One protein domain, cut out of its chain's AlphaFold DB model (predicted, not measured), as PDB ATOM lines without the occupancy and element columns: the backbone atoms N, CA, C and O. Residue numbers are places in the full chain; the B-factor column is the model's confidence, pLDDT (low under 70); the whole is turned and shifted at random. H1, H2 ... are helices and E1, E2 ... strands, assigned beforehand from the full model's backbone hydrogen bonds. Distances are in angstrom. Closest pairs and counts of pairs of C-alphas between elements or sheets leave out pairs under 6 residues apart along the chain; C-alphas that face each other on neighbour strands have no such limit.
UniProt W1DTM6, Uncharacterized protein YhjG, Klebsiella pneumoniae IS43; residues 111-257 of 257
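This is residues 111 to 257 of the 257 residues of the protein "Uncharacterized protein YhjG" of Klebsiella pneumoniae IS43 (UniProt W1DTM6). Picture one broad, twisted wall of eight antiparallel strands, laid side by side in the order in which they come along the printed part. Three short helices sit about it: H1 over one face, H2 on the opposite face beside the ends of the strands, and H3 grazing the sheet. The printed part has 147 residues, with the named elements in the order H1 E1 E2 H2 E3 E4 E5 H3 E6 E7 E8, and the sheet runs E1 E2 E3 E4 E5 E6 E7 E8, antiparallel throughout. The class is mostly strand, and the whole is compact, with a radius of gyration of the C-alphas of 16.2 A and spans of 43 by 34 by 27 A.

Begin at C-alpha 114, at (-33.331, 12.224, -6.897), where H1 starts and runs through residue 118. After residues 119 to 131, which hold no named element, find C-alpha 132 at (-34.005, 8.286, -1.786); from there E1, residues 132 to 142, runs 26.0 A from first to last C-alpha and bends by 61 degrees at residue 139. E2, residues 145 to 154, comes back over 28.6 A, and H2 follows at residues 156 to 160. Read on to E3, residues 166 to 174, 25.8 A; E4, residues 177 to 186, 27.9 A, which bends by 55 degrees at residue 183; and E5, residues 193 to 202, 27.3 A, which bends by 54 degrees at residue 197. H3 takes residues 205 to 212 and is 10.9 A long. Then come E6, residues 222 to 231, 28.6 A; E7, residues 237 to 245, 25.8 A; and E8, residues 250 to 254, ending at C-alpha 254, at (-41.268, 37.526, 1.538).

Start with the sheet, whose edge strands are E1 and E8. E1 and E2 form a hairpin, with N 136 and O 151 2.8 A apart. E2 and E3 are antiparallel neighbours, with N 150 and O 171 at 2.9 A. E3, E4 and E5 are a meander, each strand the antiparallel neighbour of the one before; look at N 170 and O 181, 2.9 A, and at N 197 and O 182, 2.8 A. E5 and E6 are antiparallel at 167 degrees, with N 196 and O 228 at 2.8 A. E6, E7 and E8 are a second meander: N 227 and O 241 are 2.8 A apart, but across E7 and E8 no backbone N and O lie within hydrogen-bond range, and C-alphas 243 and 251, which face each other, are 5.2 A apart. H1 is on the sheet over E3, at a height of 8.9 A; its closest C-alphas to E4 are those of Thr 118 and Ser 182, 6.5 A. H2 is on the opposite face, over none of the strands; its closest C-alphas to E3 are those of Ala 158 and Phe 166, 5.8 A. H3 only grazes the sheet, with its residues 205 to 208. The O i to N i+4 pair of H1 is within hydrogen-bond range; H2 has 0 of 1 and H3 1 of 4, beside 2 of 2 and 5 of 5 O i to N i+3 pairs.

The two C-alphas farthest apart are those of Arg 160 and Glu 248, 45.5 A. The printed part has no cut and ends at Pro 257, the chain's last residue. The link from H1 to E1, 13 residues, is long. The mean pLDDT of the printed part is 79.9; look for values under 70 at residues 120 to 127, 234 to 239 and 244 to 257, among others, with E8 at a mean of 49.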
ATOM      1  N   PRO A 111     -32.943   1.979  -4.138       87.94
ATOM      2  CA  PRO A 111     -32.792   3.427  -4.124       87.94
ATOM      3  C   PRO A 111     -33.509   4.067  -5.319       87.94
ATOM      4  O   PRO A 111     -33.424   3.559  -6.437       87.94
ATOM      5  N   LEU A 112     -34.222   5.165  -5.072       90.06
ATOM      6  CA  LEU A 112     -34.876   5.971  -6.102       90.06
ATOM      7  C   LEU A 112     -34.026   7.220  -6.372       90.06
ATOM      8  O   LEU A 112     -33.834   8.023  -5.451       90.06
ATOM      9  N   PRO A 113     -33.538   7.425  -7.606       89.56
ATOM     10  CA  PRO A 113     -32.741   8.595  -7.949       89.56
ATOM     11  C   PRO A 113     -33.478   9.905  -7.689       89.56
ATOM     12  O   PRO A 113     -34.671  10.037  -7.980       89.56
ATOM     13  N   PHE A 114     -32.749  10.918  -7.211       87.62
ATOM     14  CA  PHE A 114     -33.331  12.224  -6.897       87.62
ATOM     15  C   PHE A 114     -34.142  12.808  -8.064       87.62
ATOM     16  O   PHE A 114     -35.293  13.211  -7.893       87.62
ATOM     17  N   SER A 115     -33.562  12.773  -9.266       86.38
ATOM     18  CA  SER A 115     -34.157  13.319 -10.487       86.38
ATOM     19  C   SER A 115     -35.440  12.615 -10.930       86.38
ATOM     20  O   SER A 115     -36.249  13.228 -11.620       86.38
ATOM     21  N   GLU A 116     -35.635  11.343 -10.568       86.56
ATOM     22  CA  GLU A 116     -36.871  10.612 -10.888       86.56
ATOM     23  C   GLU A 116     -38.038  11.078 -10.016       86.56
ATOM     24  O   GLU A 116     -39.172  11.145 -10.481       86.56
ATOM     25  N   VAL A 117     -37.759  11.454  -8.764       85.31
ATOM     26  CA  VAL A 117     -38.783  11.928  -7.825       85.31
ATOM     27  C   VAL A 117     -39.094  13.408  -8.037       85.31
ATOM     28  O   VAL A 117     -40.253  13.810  -7.961       85.31
ATOM     29  N   THR A 118     -38.081  14.237  -8.296       83.00
ATOM     30  CA  THR A 118     -38.268  15.691  -8.436       83.00
ATOM     31  C   THR A 118     -38.562  16.135  -9.866       83.00
ATOM     32  O   THR A 118     -39.016  17.261 -10.078       83.00
ATOM     33  N   GLY A 119     -38.265  15.294 -10.861       79.25
ATOM     34  CA  GLY A 119     -38.286  15.670 -12.275       79.25
ATOM     35  C   GLY A 119     -37.202  16.686 -12.656       79.25
ATOM     36  O   GLY A 119     -37.175  17.151 -13.798       79.25
ATOM     37  N   THR A 120     -36.303  17.052 -11.731       69.50
ATOM     38  CA  THR A 120     -35.233  18.011 -12.002       69.50
ATOM     39  C   THR A 120     -34.009  17.293 -12.558       69.50
ATOM     40  O   THR A 120     -33.359  16.475 -11.910       69.50
ATOM     41  N   LYS A 121     -33.663  17.621 -13.804       62.28
ATOM     42  CA  LYS A 121     -32.362  17.293 -14.397       62.28
ATOM     43  C   LYS A 121     -31.382  18.400 -14.015       62.28
ATOM     44  O   LYS A 121     -30.944  19.158 -14.880       62.28
ATOM     45  N   ASP A 122     -31.114  18.571 -12.722       54.09
ATOM     46  CA  ASP A 122     -30.258  19.662 -12.252       54.09
ATOM     47  C   ASP A 122     -28.812  19.441 -12.724       54.09
ATOM     48  O   ASP A 122     -28.039  18.695 -12.133       54.09
ATOM     49  N   ARG A 123     -28.448  20.097 -13.835       50.19
ATOM     50  CA  ARG A 123     -27.080  20.144 -14.386       50.19
ATOM     51  C   ARG A 123     -26.176  21.172 -13.687       50.19
ATOM     52  O   ARG A 123     -25.014  21.277 -14.054       50.19
ATOM     53  N   HIS A 124     -26.704  21.935 -12.726       42.97
ATOM     54  CA  HIS A 124     -26.049  23.124 -12.156       42.97
ATOM     55  C   HIS A 124     -25.748  23.037 -10.648       42.97
ATOM     56  O   HIS A 124     -25.299  24.023 -10.068       42.97
ATOM     57  N   SER A 125     -25.958  21.887 -10.005       53.09
ATOM     58  CA  SER A 125     -25.536  21.676  -8.614       53.09
ATOM     59  C   SER A 125     -24.153  21.025  -8.586       53.09
ATOM     60  O   SER A 125     -23.963  19.953  -9.158       53.09
ATOM     61  N   ALA A 126     -23.187  21.665  -7.917       55.12
ATOM     62  CA  ALA A 126     -21.808  21.174  -7.792       55.12
ATOM     63  C   ALA A 126     -21.711  19.819  -7.058       55.12
ATOM     64  O   ALA A 126     -20.766  19.065  -7.278       55.12
ATOM     65  N   ALA A 127     -22.710  19.487  -6.235       66.62
ATOM     66  CA  ALA A 127     -22.852  18.190  -5.584       66.62
ATOM     67  C   ALA A 127     -24.167  17.521  -6.009       66.62
ATOM     68  O   ALA A 127     -25.235  18.137  -5.967       66.62
ATOM     69  N   LYS A 128     -24.085  16.252  -6.423       78.25
ATOM     70  CA  LYS A 128     -25.262  15.441  -6.752       78.25
ATOM     71  C   LYS A 128     -25.966  15.040  -5.451       78.25
ATOM     72  O   LYS A 128     -25.297  14.475  -4.584       78.25
ATOM     73  N   PRO A 129     -27.275  15.308  -5.304       82.44
ATOM     74  CA  PRO A 129     -28.043  14.777  -4.186       82.44
ATOM     75  C   PRO A 129     -27.947  13.251  -4.148       82.44
ATOM     76  O   PRO A 129     -27.850  12.613  -5.198       82.44
ATOM     77  N   GLY A 130     -27.978  12.680  -2.944       84.06
ATOM     78  CA  GLY A 130     -28.087  11.231  -2.789       84.06
ATOM     79  C   GLY A 130     -29.404  10.682  -3.351       84.06
ATOM     80  O   GLY A 130     -30.319  11.431  -3.695       84.06
ATOM     81  N   ASP A 131     -29.513   9.359  -3.397       89.31
ATOM     82  CA  ASP A 131     -30.770   8.693  -3.730       89.31
ATOM     83  C   ASP A 131     -31.709   8.671  -2.523       89.31
ATOM     84  O   ASP A 131     -31.277   8.646  -1.364       89.31
ATOM     85  N   TYR A 132     -33.010   8.622  -2.793       91.12
ATOM     86  CA  TYR A 132     -34.005   8.286  -1.786       91.12
ATOM     87  C   TYR A 132     -33.898   6.799  -1.460       91.12
ATOM     88  O   TYR A 132     -33.969   5.955  -2.351       91.12
ATOM     89  N   VAL A 133     -33.755   6.470  -0.179       92.38
ATOM     90  CA  VAL A 133     -33.581   5.081   0.282       92.38
ATOM     91  C   VAL A 133     -34.719   4.649   1.201       92.38
ATOM     92  O   VAL A 133     -35.042   3.463   1.247       92.38
ATOM     93  N   PHE A 134     -35.374   5.597   1.873       93.25
ATOM     94  CA  PHE A 134     -36.467   5.316   2.802       93.25
ATOM     95  C   PHE A 134     -37.762   6.000   2.377       93.25
ATOM     96  O   PHE A 134     -37.754   7.136   1.901       93.25
ATOM     97  N   GLY A 135     -38.870   5.296   2.579       95.56
ATOM     98  CA  GLY A 135     -40.225   5.816   2.524       95.56
ATOM     99  C   GLY A 135     -40.725   6.140   3.927       95.56
ATOM    100  O   GLY A 135     -40.403   5.449   4.891       95.56
ATOM    101  N   LEU A 136     -41.519   7.197   4.027       96.75
ATOM    102  CA  LEU A 136     -42.147   7.654   5.257       96.75
ATOM    103  C   LEU A 136     -43.664   7.587   5.107       96.75
ATOM    104  O   LEU A 136     -44.195   7.978   4.066       96.75
ATOM    105  N   SER A 137     -44.354   7.148   6.156       97.44
ATOM    106  CA  SER A 137     -45.811   7.250   6.276       97.44
ATOM    107  C   SER A 137     -46.165   7.891   7.609       97.44
ATOM    108  O   SER A 137     -45.838   7.354   8.662       97.44
ATOM    109  N   LEU A 138     -46.840   9.029   7.562       96.56
ATOM    110  CA  LEU A 138     -47.245   9.825   8.711       96.56
ATOM    111  C   LEU A 138     -48.755   9.709   8.916       96.56
ATOM    112  O   LEU A 138     -49.530   9.862   7.969       96.56
ATOM    113  N   LYS A 139     -49.184   9.481  10.159       97.25
ATOM    114  CA  LYS A 139     -50.590   9.560  10.582       97.25
ATOM    115  C   LYS A 139     -50.684  10.120  11.993       97.25
ATOM    116  O   LYS A 139     -49.814   9.852  12.816       97.25
ATOM    117  N   GLY A 140     -51.754  10.845  12.292       96.19
ATOM    118  CA  GLY A 140     -52.011  11.319  13.645       96.19
ATOM    119  C   GLY A 140     -52.859  12.577  13.676       96.19
ATOM    120  O   GLY A 140     -53.764  12.752  12.856       96.19
ATOM    121  N   ARG A 141     -52.561  13.462  14.625       94.00
ATOM    122  CA  ARG A 141     -53.188  14.775  14.762       94.00
ATOM    123  C   ARG A 141     -52.138  15.864  14.959       94.00
ATOM    124  O   ARG A 141     -51.166  15.653  15.676       94.00
ATOM    125  N   TYR A 142     -52.369  17.028  14.365       89.19
ATOM    126  CA  TYR A 142     -51.579  18.248  14.552       89.19
ATOM    127  C   TYR A 142     -52.524  19.399  14.897       89.19
ATOM    128  O   TYR A 142     -53.540  19.575  14.224       89.19
ATOM    129  N   LYS A 143     -52.255  20.148  15.976       87.56
ATOM    130  CA  LYS A 143     -53.176  21.176  16.508       87.56
ATOM    131  C   LYS A 143     -54.617  20.658  16.700       87.56
ATOM    132  O   LYS A 143     -55.586  21.405  16.590       87.56
ATOM    133  N   GLY A 144     -54.767  19.363  16.990       84.69
ATOM    134  CA  GLY A 144     -56.062  18.685  17.107       84.69
ATOM    135  C   GLY A 144     -56.743  18.297  15.784       84.69
ATOM    136  O   GLY A 144     -57.742  17.583  15.842       84.69
ATOM    137  N   GLN A 145     -56.219  18.668  14.616       88.06
ATOM    138  CA  GLN A 145     -56.751  18.262  13.308       88.06
ATOM    139  C   GLN A 145     -56.115  16.952  12.830       88.06
ATOM    140  O   GLN A 145     -54.931  16.741  13.094       88.06
ATOM    141  N   PRO A 146     -56.860  16.050  12.160       93.06
ATOM    142  CA  PRO A 146     -56.289  14.823  11.619       93.06
ATOM    143  C   PRO A 146     -55.258  15.160  10.540       93.06
ATOM    144  O   PRO A 146     -55.558  15.900   9.605       93.06
ATOM    145  N   VAL A 147     -54.063  14.584  10.664       94.12
ATOM    146  CA  VAL A 147     -52.976  14.748   9.702       94.12
ATOM    147  C   VAL A 147     -52.545  13.392   9.161       94.12
ATOM    148  O   VAL A 147     -52.408  12.409   9.895       94.12
ATOM    149  N   THR A 148     -52.334  13.334   7.853       96.88
ATOM    150  CA  THR A 148     -51.768  12.171   7.170       96.88
ATOM    151  C   THR A 148     -50.741  12.629   6.157       96.88
ATOM    152  O   THR A 148     -50.797  13.758   5.677       96.88
ATOM    153  N   GLY A 149     -49.791  11.773   5.817       96.56
ATOM    154  CA  GLY A 149     -48.859  12.098   4.760       96.56
ATOM    155  C   GLY A 149     -47.904  10.978   4.435       96.56
ATOM    156  O   GLY A 149     -47.793   9.983   5.149       96.56
ATOM    157  N   ASN A 150     -47.189  11.172   3.343       97.56
ATOM    158  CA  ASN A 150     -46.180  10.250   2.868       97.56
ATOM    159  C   ASN A 150     -44.941  11.044   2.483       97.56
ATOM    160  O   ASN A 150     -45.024  12.201   2.075       97.56
ATOM    161  N   GLY A 151     -43.780  10.416   2.576       96.31
ATOM    162  CA  GLY A 151     -42.530  11.062   2.217       96.31
ATOM    163  C   GLY A 151     -41.478  10.077   1.769       96.31
ATOM    164  O   GLY A 151     -41.674   8.863   1.801       96.31
ATOM    165  N   LYS A 152     -40.355  10.623   1.324       95.69
ATOM    166  CA  LYS A 152     -39.144   9.870   1.032       95.69
ATOM    167  C   LYS A 152     -37.946  10.666   1.505       95.69
ATOM    168  O   LYS A 152     -37.929  11.888   1.371       95.69
ATOM    169  N   ILE A 153     -36.944   9.974   2.023       93.56
ATOM    170  CA  ILE A 153     -35.701  10.591   2.486       93.56
ATOM    171  C   ILE A 153     -34.482   9.803   2.013       93.56
ATOM    172  O   ILE A 153     -34.571   8.624   1.647       93.56
ATOM    173  N   GLY A 154     -33.340  10.484   2.011       90.31
ATOM    174  CA  GLY A 154     -32.052   9.905   1.668       90.31
ATOM    175  C   GLY A 154     -31.588   8.816   2.629       90.31
ATOM    176  O   GLY A 154     -32.089   8.667   3.744       90.31
ATOM    177  N   GLY A 155     -30.591   8.050   2.193       86.25
ATOM    178  CA  GLY A 155     -29.934   7.059   3.043       86.25
ATOM    179  C   GLY A 155     -29.130   7.695   4.185       86.25
ATOM    180  O   GLY A 155     -28.571   8.780   4.039       86.25
ATOM    181  N   MET A 156     -28.979   6.980   5.305       78.31
ATOM    182  CA  MET A 156     -28.214   7.456   6.471       78.31
ATOM    183  C   MET A 156     -26.737   7.745   6.170       78.31
ATOM    184  O   MET A 156     -26.115   8.544   6.862       78.31
ATOM    185  N   LEU A 157     -26.160   7.136   5.129       73.00
ATOM    186  CA  LEU A 157     -24.791   7.445   4.708       73.00
ATOM    187  C   LEU A 157     -24.647   8.910   4.268       73.00
ATOM    188  O   LEU A 157     -23.644   9.540   4.599       73.00
ATOM    189  N   ALA A 158     -25.665   9.461   3.598       72.62
ATOM    190  CA  ALA A 158     -25.684  10.863   3.198       72.62
ATOM    191  C   ALA A 158     -25.758  11.812   4.406       72.62
ATOM    192  O   ALA A 158     -25.313  12.946   4.290       72.62
ATOM    193  N   LEU A 159     -26.220  11.348   5.579       71.75
ATOM    194  CA  LEU A 159     -26.203  12.166   6.795       71.75
ATOM    195  C   LEU A 159     -24.774  12.495   7.251       71.75
ATOM    196  O   LEU A 159     -24.527  13.592   7.721       71.75
ATOM    197  N   ARG A 160     -23.802  11.589   7.082       69.19
ATOM    198  CA  ARG A 160     -22.414  11.836   7.529       69.19
ATOM    199  C   ARG A 160     -21.582  12.678   6.568       69.19
ATOM    200  O   ARG A 160     -20.537  13.186   6.961       69.19
ATOM    201  N   SER A 161     -21.985  12.766   5.305       70.56
ATOM    202  CA  SER A 161     -21.203  13.469   4.295       70.56
ATOM    203  C   SER A 161     -21.600  14.937   4.273       70.56
ATOM    204  O   SER A 161     -22.578  15.294   3.624       70.56
ATOM    205  N   ALA A 162     -20.803  15.796   4.911       67.75
ATOM    206  CA  ALA A 162     -21.024  17.249   4.904       67.75
ATOM    207  C   ALA A 162     -21.142  17.835   3.479       67.75
ATOM    208  O   ALA A 162     -21.809  18.842   3.261       67.75
ATOM    209  N   SER A 163     -20.527  17.181   2.488       71.62
ATOM    210  CA  SER A 163     -20.525  17.598   1.083       71.62
ATOM    211  C   SER A 163     -21.693  17.070   0.241       71.62
ATOM    212  O   SER A 163     -21.882  17.557  -0.874       71.62
ATOM    213  N   ALA A 164     -22.456  16.077   0.712       81.88
ATOM    214  CA  ALA A 164     -23.524  15.462  -0.078       81.88
ATOM    215  C   ALA A 164     -24.893  15.993   0.377       81.88
ATOM    216  O   ALA A 164     -25.278  15.756   1.521       81.88
ATOM    217  N   PRO A 165     -25.659  16.673  -0.494       88.50
ATOM    218  CA  PRO A 165     -26.996  17.126  -0.140       88.50
ATOM    219  C   PRO A 165     -27.916  15.942   0.184       88.50
ATOM    220  O   PRO A 165     -28.034  14.995  -0.602       88.50
ATOM    221  N   PHE A 166     -28.589  16.013   1.329       91.62
ATOM    222  CA  PHE A 166     -29.523  15.002   1.804       91.62
ATOM    223  C   PHE A 166     -30.909  15.223   1.181       91.62
ATOM    224  O   PHE A 166     -31.524  16.256   1.453       91.62
ATOM    225  N   PRO A 167     -31.413  14.304   0.336       93.25
ATOM    226  CA  PRO A 167     -32.689  14.482  -0.344       93.25
ATOM    227  C   PRO A 167     -33.871  14.221   0.595       93.25
ATOM    228  O   PRO A 167     -33.865  13.278   1.393       93.25
ATOM    229  N   LEU A 168     -34.919  15.029   0.460       94.25
ATOM    230  CA  LEU A 168     -36.178  14.855   1.172       94.25
ATOM    231  C   LEU A 168     -37.367  15.265   0.301       94.25
ATOM    232  O   LEU A 168     -37.317  16.229  -0.465       94.25
ATOM    233  N   GLN A 169     -38.452  14.518   0.446       95.94
ATOM    234  CA  GLN A 169     -39.718  14.734  -0.234       95.94
ATOM    235  C   GLN A 169     -40.850  14.401   0.730       95.94
ATOM    236  O   GLN A 169     -40.758  13.436   1.489       95.94
ATOM    237  N   GLY A 170     -41.935  15.160   0.674       96.44
ATOM    238  CA  GLY A 170     -43.098  14.917   1.507       96.44
ATOM    239  C   GLY A 170     -44.373  15.477   0.903       96.44
ATOM    240  O   GLY A 170     -44.333  16.415   0.110       96.44
ATOM    241  N   ASP A 171     -45.492  14.868   1.263       96.38
ATOM    242  CA  ASP A 171     -46.841  15.286   0.911       96.38
ATOM    243  C   ASP A 171     -47.758  15.000   2.100       96.38
ATOM    244  O   ASP A 171     -47.912  13.847   2.509       96.38
ATOM    245  N   PHE A 172     -48.316  16.055   2.681       93.56
ATOM    246  CA  PHE A 172     -49.073  16.016   3.923       93.56
ATOM    247  C   PHE A 172     -50.417  16.699   3.736       93.56
ATOM    248  O   PHE A 172     -50.515  17.728   3.071       93.56
ATOM    249  N   HIS A 173     -51.434  16.139   4.374       92.56
ATOM    250  CA  HIS A 173     -52.797  16.638   4.372       92.56
ATOM    251  C   HIS A 173     -53.268  16.812   5.810       92.56
ATOM    252  O   HIS A 173     -53.136  15.889   6.617       92.56
ATOM    253  N   SER A 174     -53.831  17.977   6.113       89.12
ATOM    254  CA  SER A 174     -54.460  18.301   7.392       89.12
ATOM    255  C   SER A 174     -55.766  19.037   7.118       89.12
ATOM    256  O   SER A 174     -55.751  20.207   6.743       89.12
ATOM    257  N   GLY A 175     -56.903  18.352   7.267       84.19
ATOM    258  CA  GLY A 175     -58.193  18.883   6.808       84.19
ATOM    259  C   GLY A 175     -58.164  19.185   5.303       84.19
ATOM    260  O   GLY A 175     -57.820  18.310   4.508       84.19
ATOM    261  N   ASN A 176     -58.474  20.427   4.927       84.19
ATOM    262  CA  ASN A 176     -58.446  20.904   3.538       84.19
ATOM    263  C   ASN A 176     -57.071  21.444   3.109       84.19
ATOM    264  O   ASN A 176     -56.869  21.807   1.950       84.19
ATOM    265  N   THR A 177     -56.108  21.493   4.028       87.56
ATOM    266  CA  THR A 177     -54.757  21.967   3.750       87.56
ATOM    267  C   THR A 177     -53.883  20.832   3.231       87.56
ATOM    268  O   THR A 177     -53.769  19.786   3.872       87.56
ATOM    269  N   ARG A 178     -53.193  21.062   2.111       91.94
ATOM    270  CA  ARG A 178     -52.154  20.180   1.576       91.94
ATOM    271  C   ARG A 178     -50.822  20.907   1.501       91.94
ATOM    272  O   ARG A 178     -50.733  22.002   0.949       91.94
ATOM    273  N   VAL A 179     -49.774  20.250   1.980       91.94
ATOM    274  CA  VAL A 179     -48.393  20.722   1.884       91.94
ATOM    275  C   VAL A 179     -47.561  19.647   1.213       91.94
ATOM    276  O   VAL A 179     -47.401  18.558   1.755       91.94
ATOM    277  N   ALA A 180     -47.002  19.960   0.051       94.44
ATOM    278  CA  ALA A 180     -46.053  19.098  -0.631       94.44
ATOM    279  C   ALA A 180     -44.705  19.803  -0.767       94.44
ATOM    280  O   ALA A 180     -44.639  20.992  -1.081       94.44
ATOM    281  N   PHE A 181     -43.620  19.070  -0.559       93.88
ATOM    282  CA  PHE A 181     -42.276  19.588  -0.753       93.88
ATOM    283  C   PHE A 181     -41.335  18.554  -1.354       93.88
ATOM    284  O   PHE A 181     -41.512  17.347  -1.198       93.88
ATOM    285  N   SER A 182     -40.298  19.045  -2.021       94.69
ATOM    286  CA  SER A 182     -39.184  18.236  -2.511       94.69
ATOM    287  C   SER A 182     -37.921  19.078  -2.582       94.69
ATOM    288  O   SER A 182     -37.978  20.207  -3.077       94.69
ATOM    289  N   GLY A 183     -36.786  18.538  -2.158       92.69
ATOM    290  CA  GLY A 183     -35.524  19.262  -2.213       92.69
ATOM    291  C   GLY A 183     -34.420  18.593  -1.415       92.69
ATOM    292  O   GLY A 183     -34.412  17.369  -1.263       92.69
ATOM    293  N   THR A 184     -33.476  19.394  -0.930       92.50
ATOM    294  CA  THR A 184     -32.287  18.905  -0.230       92.50
ATOM    295  C   THR A 184     -31.938  19.727   1.008       92.50
ATOM    296  O   THR A 184     -32.242  20.917   1.089       92.50
ATOM    297  N   VAL A 185     -31.265  19.077   1.959       90.88
ATOM    298  CA  VAL A 185     -30.581  19.703   3.102       90.88
ATOM    299  C   VAL A 185     -29.073  19.577   2.884       90.88
ATOM    300  O   VAL A 185     -28.578  18.479   2.625       90.88
ATOM    301  N   SER A 186     -28.329  20.674   2.969       88.75
ATOM    302  CA  SER A 186     -26.860  20.661   2.975       88.75
ATOM    303  C   SER A 186     -26.331  20.464   4.391       88.75
ATOM    304  O   SER A 186     -26.903  21.013   5.328       88.75
ATOM    305  N   ASP A 187     -25.240  19.707   4.528       84.38
ATOM    306  CA  ASP A 187     -24.627  19.340   5.812       84.38
ATOM    307  C   ASP A 187     -25.667  18.960   6.889       84.38
ATOM    308  O   ASP A 187     -25.887  19.702   7.846       84.38
ATOM    309  N   PRO A 188     -26.383  17.838   6.719       81.75
ATOM    310  CA  PRO A 188     -27.576  17.517   7.506       81.75
ATOM    311  C   PRO A 188     -27.316  17.287   9.002       81.75
ATOM    312  O   PRO A 188     -28.260  17.371   9.781       81.75
ATOM    313  N   LEU A 189     -26.072  17.015   9.421       82.62
ATOM    314  CA  LEU A 189     -25.733  16.901  10.847       82.62
ATOM    315  C   LEU A 189     -25.669  18.260  11.542       82.62
ATOM    316  O   LEU A 189     -26.031  18.353  12.710       82.62
ATOM    317  N   ASN A 190     -25.237  19.296  10.825       82.50
ATOM    318  CA  ASN A 190     -25.188  20.664  11.341       82.50
ATOM    319  C   ASN A 190     -26.345  21.528  10.819       82.50
ATOM    320  O   ASN A 190     -26.464  22.687  11.204       82.50
ATOM    321  N   VAL A 191     -27.186  20.965   9.944       80.94
ATOM    322  CA  VAL A 191     -28.246  21.658   9.204       80.94
ATOM    323  C   VAL A 191     -27.678  22.908   8.528       80.94
ATOM    324  O   VAL A 191     -28.116  24.021   8.781       80.94
ATOM    325  N   GLY A 192     -26.667  22.738   7.672       84.00
ATOM    326  CA  GLY A 192     -25.977  23.863   7.033       84.00
ATOM    327  C   GLY A 192     -26.868  24.709   6.114       84.00
ATOM    328  O   GLY A 192     -26.622  25.897   5.944       84.00
ATOM    329  N   GLY A 193     -27.926  24.132   5.535       88.12
ATOM    330  CA  GLY A 193     -28.854  24.858   4.659       88.12
ATOM    331  C   GLY A 193     -29.945  23.983   4.041       88.12
ATOM    332  O   GLY A 193     -29.901  22.757   4.142       88.12
ATOM    333  N   ILE A 194     -30.929  24.610   3.394       90.31
ATOM    334  CA  ILE A 194     -32.044  23.957   2.692       90.31
ATOM    335  C   ILE A 194     -32.290  24.584   1.318       90.31
ATOM    336  O   ILE A 194     -32.204  25.799   1.153       90.31
ATOM    337  N   ASP A 195     -32.652  23.759   0.338       90.62
ATOM    338  CA  ASP A 195     -33.209  24.180  -0.953       90.62
ATOM    339  C   ASP A 195     -34.431  23.308  -1.254       90.62
ATOM    340  O   ASP A 195     -34.299  22.146  -1.641       90.62
ATOM    341  N   LEU A 196     -35.623  23.853  -1.020       91.56
ATOM    342  CA  LEU A 196     -36.894  23.146  -1.130       91.56
ATOM    343  C   LEU A 196     -37.787  23.821  -2.162       91.56
ATOM    344  O   LEU A 196     -38.001  25.032  -2.126       91.56
ATOM    345  N   ARG A 197     -38.403  23.023  -3.029       91.81
ATOM    346  CA  ARG A 197     -39.608  23.430  -3.745       91.81
ATOM    347  C   ARG A 197     -40.812  23.085  -2.884       91.81
ATOM    348  O   ARG A 197     -40.939  21.944  -2.448       91.81
ATOM    349  N   LEU A 198     -41.671  24.063  -2.648       90.75
ATOM    350  CA  LEU A 198     -42.838  23.977  -1.784       90.75
ATOM    351  C   LEU A 198     -44.095  24.182  -2.619       90.75
ATOM    352  O   LEU A 198     -44.144  25.052  -3.484       90.75
ATOM    353  N   LYS A 199     -45.128  23.405  -2.328       91.31
ATOM    354  CA  LYS A 199     -46.481  23.634  -2.810       91.31
ATOM    355  C   LYS A 199     -47.424  23.597  -1.631       91.31
ATOM    356  O   LYS A 199     -47.430  22.624  -0.880       91.31
ATOM    357  N   PHE A 200     -48.217  24.644  -1.494       89.44
ATOM    358  CA  PHE A 200     -49.263  24.715  -0.487       89.44
ATOM    359  C   PHE A 200     -50.602  24.870  -1.196       89.44
ATOM    360  O   PHE A 200     -50.697  25.588  -2.190       89.44
ATOM    361  N   ALA A 201     -51.631  24.202  -0.702       89.88
ATOM    362  CA  ALA A 201     -53.004  24.436  -1.115       89.88
ATOM    363  C   ALA A 201     -53.915  24.403   0.111       89.88
ATOM    364  O   ALA A 201     -53.667  23.636   1.042       89.88
ATOM    365  N   GLY A 202     -54.949  25.234   0.111       88.94
ATOM    366  CA  GLY A 202     -55.911  25.323   1.204       88.94
ATOM    367  C   GLY A 202     -57.109  26.187   0.835       88.94
ATOM    368  O   GLY A 202     -57.164  26.749  -0.265       88.94
ATOM    369  N   ASP A 203     -58.055  26.300   1.764       88.06
ATOM    370  CA  ASP A 203     -59.294  27.050   1.553       88.06
ATOM    371  C   ASP A 203     -59.074  28.562   1.681       88.06
ATOM    372  O   ASP A 203     -59.776  29.328   1.023       88.06
ATOM    373  N   SER A 204     -58.091  29.001   2.481       84.06
ATOM    374  CA  SER A 204     -57.782  30.422   2.653       84.06
ATOM    375  C   SER A 204     -56.305  30.688   2.933       84.06
ATOM    376  O   SER A 204     -55.690  29.979   3.728       84.06
ATOM    377  N   LEU A 205     -55.724  31.752   2.359       81.50
ATOM    378  CA  LEU A 205     -54.336  32.153   2.651       81.50
ATOM    379  C   LEU A 205     -54.094  32.400   4.144       81.50
ATOM    380  O   LEU A 205     -52.956  32.280   4.596       81.50
ATOM    381  N   ARG A 206     -55.143  32.681   4.926       81.00
ATOM    382  CA  ARG A 206     -55.050  32.747   6.387       81.00
ATOM    383  C   ARG A 206     -54.463  31.473   6.999       81.00
ATOM    384  O   ARG A 206     -53.718  31.574   7.968       81.00
ATOM    385  N   ASP A 207     -54.737  30.301   6.433       78.06
ATOM    386  CA  ASP A 207     -54.295  29.011   6.977       78.06
ATOM    387  C   ASP A 207     -52.758  28.884   7.001       78.06
ATOM    388  O   ASP A 207     -52.191  28.131   7.791       78.06
ATOM    389  N   LEU A 208     -52.048  29.667   6.180       76.62
ATOM    390  CA  LEU A 208     -50.583  29.751   6.202       76.62
ATOM    391  C   LEU A 208     -50.036  30.473   7.437       76.62
ATOM    392  O   LEU A 208     -48.853  30.307   7.738       76.62
ATOM    393  N   TYR A 209     -50.844  31.255   8.160       76.06
ATOM    394  CA  TYR A 209     -50.428  31.879   9.421       76.06
ATOM    395  C   TYR A 209     -49.955  30.819  10.414       76.06
ATOM    396  O   TYR A 209     -48.906  30.964  11.036       76.06
ATOM    397  N   ASP A 210     -50.681  29.704  10.492       70.19
ATOM    398  CA  ASP A 210     -50.369  28.604  11.397       70.19
ATOM    399  C   ASP A 210     -49.023  27.929  11.108       70.19
ATOM    400  O   ASP A 210     -48.485  27.269  12.000       70.19
ATOM    401  N   LEU A 211     -48.506  28.085   9.884       68.19
ATOM    402  CA  LEU A 211     -47.234  27.532   9.425       68.19
ATOM    403  C   LEU A 211     -46.102  28.572   9.418       68.19
ATOM    404  O   LEU A 211     -44.959  28.228   9.698       68.19
ATOM    405  N   THR A 212     -46.404  29.824   9.065       71.38
ATOM    406  CA  THR A 212     -45.402  30.870   8.783       71.38
ATOM    407  C   THR A 212     -45.318  31.954   9.857       71.38
ATOM    408  O   THR A 212     -44.334  32.685   9.897       71.38
ATOM    409  N   GLY A 213     -46.341  32.096  10.704       73.44
ATOM    410  CA  GLY A 213     -46.465  33.187  11.675       73.44
ATOM    411  C   GLY A 213     -46.787  34.556  11.062       73.44
ATOM    412  O   GLY A 213     -46.905  35.536  11.796       73.44
ATOM    413  N   VAL A 214     -46.946  34.651   9.737       77.25
ATOM    414  CA  VAL A 214     -47.248  35.903   9.030       77.25
ATOM    415  C   VAL A 214     -48.750  36.035   8.835       77.25
ATOM    416  O   VAL A 214     -49.394  35.138   8.290       77.25
ATOM    417  N   LEU A 215     -49.323  37.154   9.289       78.31
ATOM    418  CA  LEU A 215     -50.740  37.453   9.086       78.31
ATOM    419  C   LEU A 215     -50.995  37.695   7.600       78.31
ATOM    420  O   LEU A 215     -50.533  38.682   7.027       78.31
ATOM    421  N   LEU A 216     -51.735  36.778   6.991       80.19
ATOM    422  CA  LEU A 216     -52.134  36.843   5.593       80.19
ATOM    423  C   LEU A 216     -53.640  37.117   5.493       80.19
ATOM    424  O   LEU A 216     -54.395  36.741   6.398       80.19
ATOM    425  N   PRO A 217     -54.087  37.803   4.425       80.31
ATOM    426  CA  PRO A 217     -55.494  38.122   4.239       80.31
ATOM    427  C   PRO A 217     -56.327  36.858   4.015       80.31
ATOM    428  O   PRO A 217     -55.835  35.812   3.592       80.31
ATOM    429  N   GLU A 218     -57.620  36.980   4.281       85.75
ATOM    430  CA  GLU A 218     -58.605  35.962   3.943       85.75
ATOM    431  C   GLU A 218     -58.803  35.930   2.420       85.75
ATOM    432  O   GLU A 218     -59.013  36.970   1.797       85.75
ATOM    433  N   THR A 219     -58.714  34.750   1.811       81.25
ATOM    434  CA  THR A 219     -58.911  34.559   0.364       81.25
ATOM    435  C   THR A 219     -59.824  33.374   0.068       81.25
ATOM    436  O   THR A 219     -60.006  32.531   0.951       81.25
ATOM    437  N   PRO A 220     -60.335  33.255  -1.175       87.56
ATOM    438  CA  PRO A 220     -60.824  31.987  -1.711       87.56
ATOM    439  C   PRO A 220     -59.736  30.901  -1.710       87.56
ATOM    440  O   PRO A 220     -58.556  31.187  -1.459       87.56
ATOM    441  N   SER A 221     -60.131  29.678  -2.083       86.94
ATOM    442  CA  SER A 221     -59.213  28.545  -2.224       86.94
ATOM    443  C   SER A 221     -58.021  28.914  -3.098       86.94
ATOM    444  O   SER A 221     -58.187  29.486  -4.181       86.94
ATOM    445  N   PHE A 222     -56.827  28.555  -2.651       85.31
ATOM    446  CA  PHE A 222     -55.591  28.981  -3.290       85.31
ATOM    447  C   PHE A 222     -54.619  27.816  -3.459       85.31
ATOM    448  O   PHE A 222     -54.684  26.804  -2.759       85.31
ATOM    449  N   SER A 223     -53.667  27.993  -4.374       86.88
ATOM    450  CA  SER A 223     -52.484  27.149  -4.469       86.88
ATOM    451  C   SER A 223     -51.242  28.014  -4.640       86.88
ATOM    452  O   SER A 223     -51.253  29.009  -5.359       86.88
ATOM    453  N   THR A 224     -50.148  27.644  -3.987       85.00
ATOM    454  CA  THR A 224     -48.846  28.282  -4.171       85.00
ATOM    455  C   THR A 224     -47.826  27.293  -4.709       85.00
ATOM    456  O   THR A 224     -47.876  26.098  -4.417       85.00
ATOM    457  N   ASP A 225     -46.882  27.808  -5.491       87.56
ATOM    458  CA  ASP A 225     -45.632  27.132  -5.837       87.56
ATOM    459  C   ASP A 225     -44.497  28.075  -5.440       87.56
ATOM    460  O   ASP A 225     -44.422  29.222  -5.889       87.56
ATOM    461  N   GLY A 226     -43.652  27.622  -4.527       86.06
ATOM    462  CA  GLY A 226     -42.569  28.408  -3.967       86.06
ATOM    463  C   GLY A 226     -41.255  27.650  -3.970       86.06
ATOM    464  O   GLY A 226     -41.202  26.425  -4.077       86.06
ATOM    465  N   ARG A 227     -40.173  28.403  -3.812       88.81
ATOM    466  CA  ARG A 227     -38.848  27.875  -3.526       88.81
ATOM    467  C   ARG A 227     -38.323  28.529  -2.257       88.81
ATOM    468  O   ARG A 227     -38.204  29.753  -2.191       88.81
ATOM    469  N   LEU A 228     -38.016  27.703  -1.271       86.94
ATOM    470  CA  LEU A 228     -37.379  28.098  -0.027       86.94
ATOM    471  C   LEU A 228     -35.900  27.752  -0.113       86.94
ATOM    472  O   LEU A 228     -35.552  26.589  -0.304       86.94
ATOM    473  N   ARG A 229     -35.041  28.758   0.037       88.50
ATOM    474  CA  ARG A 229     -33.598  28.580   0.165       88.50
ATOM    475  C   ARG A 229     -33.119  29.254   1.433       88.50
ATOM    476  O   ARG A 229     -33.364  30.440   1.623       88.50
ATOM    477  N   ALA A 230     -32.422  28.513   2.275       85.06
ATOM    478  CA  ALA A 230     -31.769  29.079   3.442       85.06
ATOM    479  C   ALA A 230     -30.370  28.492   3.591       85.06
ATOM    480  O   ALA A 230     -30.182  27.292   3.411       85.06
ATOM    481  N   ASP A 231     -29.411  29.345   3.916       84.31
ATOM    482  CA  ASP A 231     -28.086  28.959   4.385       84.31
ATOM    483  C   ASP A 231     -28.002  29.360   5.859       84.31
ATOM    484  O   ASP A 231     -28.152  30.532   6.200       84.31
ATOM    485  N   PHE A 232     -27.829  28.371   6.731       80.31
ATOM    486  CA  PHE A 232     -27.791  28.560   8.180       80.31
ATOM    487  C   PHE A 232     -26.363  28.723   8.710       80.31
ATOM    488  O   PHE A 232     -26.173  29.070   9.876       80.31
ATOM    489  N   THR A 233     -25.345  28.525   7.865       75.06
ATOM    490  CA  THR A 233     -23.949  28.832   8.214       75.06
ATOM    491  C   THR A 233     -23.682  30.337   8.188       75.06
ATOM    492  O   THR A 233     -22.812  30.836   8.904       75.06
ATOM    493  N   GLN A 234     -24.475  31.080   7.414       67.56
ATOM    494  CA  GLN A 234     -24.462  32.535   7.362       67.56
ATOM    495  C   GLN A 234     -25.687  33.073   8.108       67.56
ATOM    496  O   GLN A 234     -26.819  32.810   7.719       67.56
ATOM    497  N   LYS A 235     -25.481  33.862   9.172       55.75
ATOM    498  CA  LYS A 235     -26.546  34.359  10.076       55.75
ATOM    499  C   LYS A 235     -27.682  35.172   9.409       55.75
ATOM    500  O   LYS A 235     -28.600  35.568  10.114       55.75
ATOM    501  N   THR A 236     -27.635  35.444   8.104       52.56
ATOM    502  CA  THR A 236     -28.518  36.400   7.406       52.56
ATOM    503  C   THR A 236     -29.029  35.945   6.028       52.56
ATOM    504  O   THR A 236     -29.574  36.760   5.290       52.56
ATOM    505  N   ALA A 237     -28.898  34.671   5.641       57.56
ATOM    506  CA  ALA A 237     -29.243  34.225   4.281       57.56
ATOM    507  C   ALA A 237     -30.451  33.266   4.228       57.56
ATOM    508  O   ALA A 237     -30.341  32.138   3.750       57.56
ATOM    509  N   CYS A 238     -31.628  33.717   4.677       66.44
ATOM    510  CA  CYS A 238     -32.906  33.031   4.429       66.44
ATOM    511  C   CYS A 238     -33.710  33.769   3.347       66.44
ATOM    512  O   CYS A 238     -34.103  34.917   3.532       66.44
ATOM    513  N   ALA A 239     -33.994  33.111   2.222       69.31
ATOM    514  CA  ALA A 239     -34.799  33.658   1.132       69.31
ATOM    515  C   ALA A 239     -35.956  32.712   0.771       69.31
ATOM    516  O   ALA A 239     -35.756  31.574   0.339       69.31
ATOM    517  N   LEU A 240     -37.191  33.205   0.895       71.00
ATOM    518  CA  LEU A 240     -38.403  32.480   0.525       71.00
ATOM    519  C   LEU A 240     -39.086  33.180  -0.653       71.00
ATOM    520  O   LEU A 240     -39.659  34.258  -0.526       71.00
ATOM    521  N   THR A 241     -39.035  32.557  -1.829       72.12
ATOM    522  CA  THR A 241     -39.733  33.065  -3.018       72.12
ATOM    523  C   THR A 241     -41.013  32.269  -3.220       72.12
ATOM    524  O   THR A 241     -40.945  31.074  -3.500       72.12
ATOM    525  N   ILE A 242     -42.177  32.907  -3.110       68.56
ATOM    526  CA  ILE A 242     -43.480  32.255  -3.298       68.56
ATOM    527  C   ILE A 242     -44.172  32.861  -4.518       68.56
ATOM    528  O   ILE A 242     -44.270  34.076  -4.658       68.56
ATOM    529  N   ARG A 243     -44.690  32.015  -5.409       71.12
ATOM    530  CA  ARG A 243     -45.683  32.429  -6.403       71.12
ATOM    531  C   ARG A 243     -47.041  31.933  -5.944       71.12
ATOM    532  O   ARG A 243     -47.218  30.736  -5.715       71.12
ATOM    533  N   ILE A 244     -47.988  32.852  -5.802       63.56
ATOM    534  CA  ILE A 244     -49.356  32.530  -5.408       63.56
ATOM    535  C   ILE A 244     -50.197  32.469  -6.681       63.56
ATOM    536  O   ILE A 244     -50.270  33.425  -7.450       63.56
ATOM    537  N   LEU A 245     -50.810  31.316  -6.919       64.31
ATOM    538  CA  LEU A 245     -51.786  31.115  -7.977       64.31
ATOM    539  C   LEU A 245     -53.164  31.197  -7.313       64.31
ATOM    540  O   LEU A 245     -53.655  30.223  -6.742       64.31
ATOM    541  N   THR A 246     -53.770  32.383  -7.343       59.38
ATOM    542  CA  THR A 246     -55.208  32.533  -7.078       59.38
ATOM    543  C   THR A 246     -55.928  32.811  -8.397       59.38
ATOM    544  O   THR A 246     -55.274  33.085  -9.407       59.38
ATOM    545  N   ALA A 247     -57.262  32.740  -8.413       54.53
ATOM    546  CA  ALA A 247     -58.054  33.150  -9.577       54.53
ATOM    547  C   ALA A 247     -57.729  34.596 -10.029       54.53
ATOM    548  O   ALA A 247     -57.894  34.923 -11.201       54.53
ATOM    549  N   GLU A 248     -57.171  35.419  -9.133       49.16
ATOM    550  CA  GLU A 248     -56.538  36.707  -9.417       49.16
ATOM    551  C   GLU A 248     -55.018  36.600  -9.154       49.16
ATOM    552  O   GLU A 248     -54.552  36.302  -8.054       49.16
ATOM    553  N   SER A 249     -54.188  36.750 -10.185       42.34
ATOM    554  CA  SER A 249     -52.744  36.488 -10.076       42.34
ATOM    555  C   SER A 249     -52.033  37.537  -9.206       42.34
ATOM    556  O   SER A 249     -51.924  38.690  -9.616       42.34
ATOM    557  N   ALA A 250     -51.482  37.143  -8.051       49.91
ATOM    558  CA  ALA A 250     -50.636  37.999  -7.212       49.91
ATOM    559  C   ALA A 250     -49.297  37.304  -6.904       49.91
ATOM    560  O   ALA A 250     -49.256  36.160  -6.458       49.91
ATOM    561  N   ILE A 251     -48.175  37.991  -7.140       46.75
ATOM    562  CA  ILE A 251     -46.831  37.514  -6.778       46.75
ATOM    563  C   ILE A 251     -46.417  38.240  -5.496       46.75
ATOM    564  O   ILE A 251     -46.377  39.468  -5.485       46.75
ATOM    565  N   ALA A 252     -46.093  37.498  -4.435       51.22
ATOM    566  CA  ALA A 252     -45.610  38.058  -3.175       51.22
ATOM    567  C   ALA A 252     -44.240  37.459  -2.823       51.22
ATOM    568  O   ALA A 252     -44.099  36.247  -2.666       51.22
ATOM    569  N   THR A 253     -43.225  38.314  -2.696       47.06
ATOM    570  CA  THR A 253     -41.888  37.932  -2.217       47.06
ATOM    571  C   THR A 253     -41.784  38.288  -0.742       47.06
ATOM    572  O   THR A 253     -41.969  39.449  -0.385       47.06
ATOM    573  N   PHE A 254     -41.461  37.312   0.107       48.88
ATOM    574  CA  PHE A 254     -41.268  37.526   1.538       48.88
ATOM    575  C   PHE A 254     -39.786  37.336   1.880       48.88
ATOM    576  O   PHE A 254     -39.218  36.275   1.626       48.88
ATOM    577  N   MET A 255     -39.154  38.356   2.458       38.56
ATOM    578  CA  MET A 255     -37.877  38.192   3.156       38.56
ATOM    579  C   MET A 255     -38.179  38.082   4.647       38.56
ATOM    580  O   MET A 255     -38.834  38.965   5.200       38.56
ATOM    581  N   ALA A 256     -37.754  36.986   5.274       39.06
ATOM    582  CA  ALA A 256     -37.726  36.919   6.730       39.06
ATOM    583  C   ALA A 256     -36.545  37.781   7.225       39.06
ATOM    584  O   ALA A 256     -35.495  37.745   6.574       39.06
ATOM    585  N   PRO A 257     -36.723  38.587   8.286       34.88
ATOM    586  CA  PRO A 257     -35.651  39.394   8.869       34.88
ATOM    587  C   PRO A 257     -34.558  38.545   9.528       34.88
ATOM    588  O   PRO A 257     -34.863  37.412   9.970       34.88
TER     589      PRO A 257